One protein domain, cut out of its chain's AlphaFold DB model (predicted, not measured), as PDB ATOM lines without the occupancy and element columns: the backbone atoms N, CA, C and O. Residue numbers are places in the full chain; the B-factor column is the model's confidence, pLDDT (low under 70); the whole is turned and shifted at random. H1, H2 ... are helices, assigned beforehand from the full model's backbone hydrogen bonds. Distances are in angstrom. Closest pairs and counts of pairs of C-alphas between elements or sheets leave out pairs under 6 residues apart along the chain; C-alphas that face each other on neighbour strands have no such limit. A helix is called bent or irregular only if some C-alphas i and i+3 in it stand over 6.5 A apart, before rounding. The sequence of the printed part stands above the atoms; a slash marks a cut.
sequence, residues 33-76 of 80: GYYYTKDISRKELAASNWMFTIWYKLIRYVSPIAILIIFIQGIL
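What this domain is: This is residues 33 to 76 of the 80 residues of an uncharacterized protein of Lysinibacillus sp. A1 (UniProt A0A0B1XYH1). One long helix, H2, makes a rod, and near its first residues the backbone folds back into a hook: the short helix H1 sits there, joined to H2 by a tight link and at a steep angle to it. The far part of H2, residues 65 to 76, sticks out as a bare arm. The printed part has 44 residues with two named helices, H1 then H2, and no named strand; its class is all helix. It is only just loose, close to extended, with a radius of gyration of the C-alphas of 13.4 A and spans of 42 by 19 by 11 A.

Where its parts are: Start at Gly 33, C-alpha at (202.363, 224.516, 196.595), and go on to C-alpha 38 at (207.002, 217.990, 192.051), where H1, residues 38 to 44, begins. Next find C-alpha 49 at (207.833, 208.559, 197.789); from there H2, residues 49 to 76, runs 40.0 A to C-alpha 76 at (189.077, 240.548, 212.898). Near residue 63 H2 has a kink of 26 degrees; it is neither bent nor irregular, but only just: C-alphas 60 and 63 are 6.5 A apart.

How they stand to each other: Look at Arg 42 and Phe 52, the closest C-alphas of H1 and H2, 7.0 A apart: the helices are close but not clearly touching. They run opposite ways at a steep tilt of 67 degrees, only just short of about perpendicular. In H1 every O i to N i+4 pair is within hydrogen-bond range; in H2, 22 of 24 are.

The domain as a whole: The C-alphas of Ala 46 and Leu 76 are the two farthest apart, 42.2 A. The printed part has no cut, and the link from H1 to H2 is tight. Residues 43 to 51, of which 49 to 51 belong to H2, stand free, as do residues 65 to 76. The mean pLDDT of the printed part is 77.6; residues 36 to 47 are under 70.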
ATOM      1  N   GLY A  33     203.319 225.610 196.777       77.38
ATOM      2  CA  GLY A  33     202.363 224.516 196.595       77.38
ATOM      3  C   GLY A  33     201.957 224.261 195.140       77.38
ATOM      4  O   GLY A  33     201.721 223.108 194.764       77.38
ATOM      5  N   TYR A  34     201.853 225.314 194.323       77.31
ATOM      6  CA  TYR A  34     201.315 225.240 192.958       77.31
ATOM      7  C   TYR A  34     202.362 225.450 191.865       77.31
ATOM      8  O   TYR A  34     202.243 224.820 190.818       77.31
ATOM      9  N   TYR A  35     203.366 226.299 192.089       73.94
ATOM     10  CA  TYR A  35     204.366 226.638 191.071       73.94
ATOM     11  C   TYR A  35     205.654 225.816 191.207       73.94
ATOM     12  O   TYR A  35     206.323 225.532 190.216       73.94
ATOM     13  N   TYR A  36     205.995 225.386 192.424       68.62
ATOM     14  CA  TYR A  36     207.143 224.516 192.655       68.62
ATOM     15  C   TYR A  36     206.838 223.088 192.165       68.62
ATOM     16  O   TYR A  36     206.042 222.345 192.750       68.62
ATOM     17  N   THR A  37     207.432 222.714 191.031       61.59
ATOM     18  CA  THR A  37     207.164 221.448 190.336       61.59
ATOM     19  C   THR A  37     207.623 220.246 191.162       61.59
ATOM     20  O   THR A  37     208.786 220.160 191.560       61.59
ATOM     21  N   LYS A  38     206.728 219.260 191.346       64.31
ATOM     22  CA  LYS A  38     207.002 217.990 192.051       64.31
ATOM     23  C   LYS A  38     208.282 217.297 191.579       64.31
ATOM     24  O   LYS A  38     208.954 216.667 192.389       64.31
ATOM     25  N   ASP A  39     208.605 217.405 190.294       60.50
ATOM     26  CA  ASP A  39     209.776 216.769 189.688       60.50
ATOM     27  C   ASP A  39     211.110 217.335 190.182       60.50
ATOM     28  O   ASP A  39     212.078 216.585 190.295       60.50
ATOM     29  N   ILE A  40     211.162 218.625 190.535       63.06
ATOM     30  CA  ILE A  40     212.370 219.263 191.082       63.06
ATOM     31  C   ILE A  40     212.550 218.814 192.533       63.06
ATOM     32  O   ILE A  40     213.594 218.290 192.911       63.06
ATOM     33  N   SER A  41     211.493 218.912 193.339       60.22
ATOM     34  CA  SER A  41     211.557 218.568 194.763       60.22
ATOM     35  C   SER A  41     211.791 217.073 195.006       60.22
ATOM     36  O   SER A  41     212.472 216.702 195.956       60.22
ATOM     37  N   ARG A  42     211.248 216.198 194.148       62.59
ATOM     38  CA  ARG A  42     211.433 214.743 194.255       62.59
ATOM     39  C   ARG A  42     212.864 214.308 193.936       62.59
ATOM     40  O   ARG A  42     213.321 213.324 194.510       62.59
ATOM     41  N   LYS A  43     213.558 215.023 193.042       61.50
ATOM     42  CA  LYS A  43     214.976 214.783 192.733       61.50
ATOM     43  C   LYS A  43     215.898 215.247 193.860       61.50
ATOM     44  O   LYS A  43     216.830 214.526 194.192       61.50
ATOM     45  N   GLU A  44     215.608 216.397 194.462       62.59
ATOM     46  CA  GLU A  44     216.469 217.012 195.483       62.59
ATOM     47  C   GLU A  44     216.332 216.367 196.869       62.59
ATOM     48  O   GLU A  44     217.312 216.237 197.595       62.59
ATOM     49  N   LEU A  45     215.128 215.937 197.265       65.31
ATOM     50  CA  LEU A  45     214.899 215.516 198.651       65.31
ATOM     51  C   LEU A  45     215.460 214.122 198.978       65.31
ATOM     52  O   LEU A  45     215.476 213.758 200.152       65.31
ATOM     53  N   ALA A  46     215.842 213.323 197.967       65.69
ATOM     54  CA  ALA A  46     216.241 211.910 198.099       65.69
ATOM     55  C   ALA A  46     215.326 211.093 199.048       65.69
ATOM     56  O   ALA A  46     215.736 210.107 199.661       65.69
ATOM     57  N   ALA A  47     214.072 211.529 199.199       63.09
ATOM     58  CA  ALA A  47     213.155 211.051 200.214       63.09
ATOM     59  C   ALA A  47     212.232 209.986 199.624       63.09
ATOM     60  O   ALA A  47     211.832 210.035 198.460       63.09
ATOM     61  N   SER A  48     211.847 209.027 200.460       72.44
ATOM     62  CA  SER A  48     210.895 207.984 200.088       72.44
ATOM     63  C   SER A  48     209.570 208.589 199.581       72.44
ATOM     64  O   SER A  48     209.056 209.562 200.138       72.44
ATOM     65  N   ASN A  49     209.001 208.012 198.510       73.56
ATOM     66  CA  ASN A  49     207.833 208.559 197.789       73.56
ATOM     67  C   ASN A  49     206.645 208.934 198.697       73.56
ATOM     68  O   ASN A  49     205.899 209.869 198.394       73.56
ATOM     69  N   TRP A  50     206.454 208.206 199.799       77.56
ATOM     70  CA  TRP A  50     205.361 208.437 200.741       77.56
ATOM     71  C   TRP A  50     205.567 209.726 201.557       77.56
ATOM     72  O   TRP A  50     204.660 210.557 201.623       77.56
ATOM     73  N   MET A  51     206.778 209.940 202.077       78.88
ATOM     74  CA  MET A  51     207.166 211.115 202.860       78.88
ATOM     75  C   MET A  51     207.024 212.390 202.023       78.88
ATOM     76  O   MET A  51     206.431 213.374 202.466       78.88
ATOM     77  N   PHE A  52     207.478 212.334 200.765       80.62
ATOM     78  CA  PHE A  52     207.340 213.440 199.818       80.62
ATOM     79  C   PHE A  52     205.872 213.780 199.531       80.62
ATOM     80  O   PHE A  52     205.489 214.948 199.505       80.62
ATOM     81  N   THR A  53     205.026 212.764 199.350       79.44
ATOM     82  CA  THR A  53     203.601 212.971 199.056       79.44
ATOM     83  C   THR A  53     202.867 213.621 200.229       79.44
ATOM     84  O   THR A  53     202.021 214.489 200.007       79.44
ATOM     85  N   ILE A  54     203.188 213.229 201.465       84.62
ATOM     86  CA  ILE A  54     202.616 213.838 202.673       84.62
ATOM     87  C   ILE A  54     203.079 215.287 202.799       84.62
ATOM     88  O   ILE A  54     202.240 216.180 202.888       84.62
ATOM     89  N   TRP A  55     204.389 215.531 202.728       83.25
ATOM     90  CA  TRP A  55     204.962 216.876 202.802       83.25
ATOM     91  C   TRP A  55     204.362 217.815 201.745       83.25
ATOM     92  O   TRP A  55     203.909 218.913 202.065       83.25
ATOM     93  N   TYR A  56     204.242 217.344 200.501       81.38
ATOM     94  CA  TYR A  56     203.654 218.125 199.415       81.38
ATOM     95  C   TYR A  56     202.170 218.438 199.658       81.38
ATOM     96  O   TYR A  56     201.722 219.558 199.411       81.38
ATOM     97  N   LYS A  57     201.387 217.477 200.172       84.81
ATOM     98  CA  LYS A  57     199.981 217.720 200.540       84.81
ATOM     99  C   LYS A  57     199.858 218.723 201.692       84.81
ATOM    100  O   LYS A  57     198.959 219.559 201.653       84.81
ATOM    101  N   LEU A  58     200.752 218.672 202.680       85.50
ATOM    102  CA  LEU A  58     200.769 219.632 203.785       85.50
ATOM    103  C   LEU A  58     201.022 221.053 203.273       85.50
ATOM    104  O   LEU A  58     200.243 221.951 203.572       85.50
ATOM    105  N   ILE A  59     202.030 221.249 202.426       83.81
ATOM    106  CA  ILE A  59     202.331 222.580 201.879       83.81
ATOM    107  C   ILE A  59     201.207 223.086 200.976       83.81
ATOM    108  O   ILE A  59     200.841 224.257 201.034       83.81
ATOM    109  N   ARG A  60     200.622 222.212 200.154       82.88
ATOM    110  CA  ARG A  60     199.588 222.615 199.195       82.88
ATOM    111  C   ARG A  60     198.228 222.909 199.830       82.88
ATOM    112  O   ARG A  60     197.487 223.717 199.275       82.88
ATOM    113  N   TYR A  61     197.880 222.250 200.936       85.44
ATOM    114  CA  TYR A  61     196.563 222.388 201.567       85.44
ATOM    115  C   TYR A  61     196.631 222.971 202.979       85.44
ATOM    116  O   TYR A  61     195.908 223.913 203.277       85.44
ATOM    117  N   VAL A  62     197.504 222.457 203.848       89.06
ATOM    118  CA  VAL A  62     197.552 222.874 205.259       89.06
ATOM    119  C   VAL A  62     198.151 224.269 205.413       89.06
ATOM    120  O   VAL A  62     197.570 225.092 206.115       89.06
ATOM    121  N   SER A  63     199.257 224.573 204.726       89.25
ATOM    122  CA  SER A  63     199.878 225.903 204.791       89.25
ATOM    123  C   SER A  63     198.940 227.039 204.352       89.25
ATOM    124  O   SER A  63     198.764 227.962 205.147       89.25
ATOM    125  N   PRO A  64     198.284 227.002 203.172       86.25
ATOM    126  CA  PRO A  64     197.384 228.083 202.777       86.25
ATOM    127  C   PRO A  64     196.176 228.215 203.710       86.25
ATOM    128  O   PRO A  64     195.785 229.338 204.005       86.25
ATOM    129  N   ILE A  65     195.625 227.110 204.235       90.38
ATOM    130  CA  ILE A  65     194.528 227.164 205.220       90.38
ATOM    131  C   ILE A  65     194.986 227.851 206.513       90.38
ATOM    132  O   ILE A  65     194.299 228.743 207.004       90.38
ATOM    133  N   ALA A  66     196.149 227.474 207.050       89.88
ATOM    134  CA  ALA A  66     196.694 228.080 208.264       89.88
ATOM    135  C   ALA A  66     196.942 229.586 208.086       89.88
ATOM    136  O   ALA A  66     196.579 230.378 208.953       89.88
ATOM    137  N   ILE A  67     197.491 229.990 206.937       89.50
ATOM    138  CA  ILE A  67     197.725 231.404 206.624       89.50
ATOM    139  C   ILE A  67     196.404 232.164 206.486       89.50
ATOM    140  O   ILE A  67     196.300 233.283 206.982       89.50
ATOM    141  N   LEU A  68     195.377 231.556 205.882       88.50
ATOM    142  CA  LEU A  68     194.046 232.158 205.788       88.50
ATOM    143  C   LEU A  68     193.450 232.423 207.178       88.50
ATOM    144  O   LEU A  68     192.886 233.489 207.413       88.50
ATOM    145  N   ILE A  69     193.609 231.478 208.111       89.50
ATOM    146  CA  ILE A  69     193.155 231.625 209.500       89.50
ATOM    147  C   ILE A  69     193.901 232.773 210.190       89.50
ATOM    148  O   ILE A  69     193.258 233.616 210.809       89.50
ATOM    149  N   ILE A  70     195.231 232.834 210.057       87.31
ATOM    150  CA  ILE A  70     196.051 233.914 210.635       87.31
ATOM    151  C   ILE A  70     195.643 235.270 210.049       87.31
ATOM    152  O   ILE A  70     195.498 236.240 210.786       87.31
ATOM    153  N   PHE A  71     195.400 235.340 208.739       86.44
ATOM    154  CA  PHE A  71     194.955 236.561 208.073       86.44
ATOM    155  C   PHE A  71     193.589 237.032 208.588       86.44
ATOM    156  O   PHE A  71     193.425 238.205 208.916       86.44
ATOM    157  N   ILE A  72     192.626 236.115 208.736       84.56
ATOM    158  CA  ILE A  72     191.313 236.425 209.318       84.56
ATOM    159  C   ILE A  72     191.465 236.886 210.775       84.56
ATOM    160  O   ILE A  72     190.839 237.869 211.161       84.56
ATOM    161  N   GLN A  73     192.307 236.229 211.576       84.25
ATOM    162  CA  GLN A  73     192.571 236.632 212.963       84.25
ATOM    163  C   GLN A  73     193.253 237.999 213.072       84.25
ATOM    164  O   GLN A  73     192.946 238.734 214.004       84.25
ATOM    165  N   GLY A  74     194.134 238.357 212.133       79.44
ATOM    166  CA  GLY A  74     194.768 239.677 212.077       79.44
ATOM    167  C   GLY A  74     193.815 240.793 211.639       79.44
ATOM    168  O   GLY A  74     193.948 241.926 212.095       79.44
ATOM    169  N   ILE A  75     192.820 240.475 210.803       77.69
ATOM    170  CA  ILE A  75     191.815 241.431 210.311       77.69
ATOM    171  C   ILE A  75     190.610 241.578 211.251       77.69
ATOM    172  O   ILE A  75     190.065 242.669 211.377       77.69
ATOM    173  N   LEU A  76     190.180 240.514 211.929       78.88
ATOM    174  CA  LEU A  76     189.077 240.548 212.898       78.88
ATOM    175  C   LEU A  76     189.143 241.706 213.919       78.88
ATOM    176  O   LEU A  76     188.109 242.342 214.123       78.88
TER     177      LEU A  76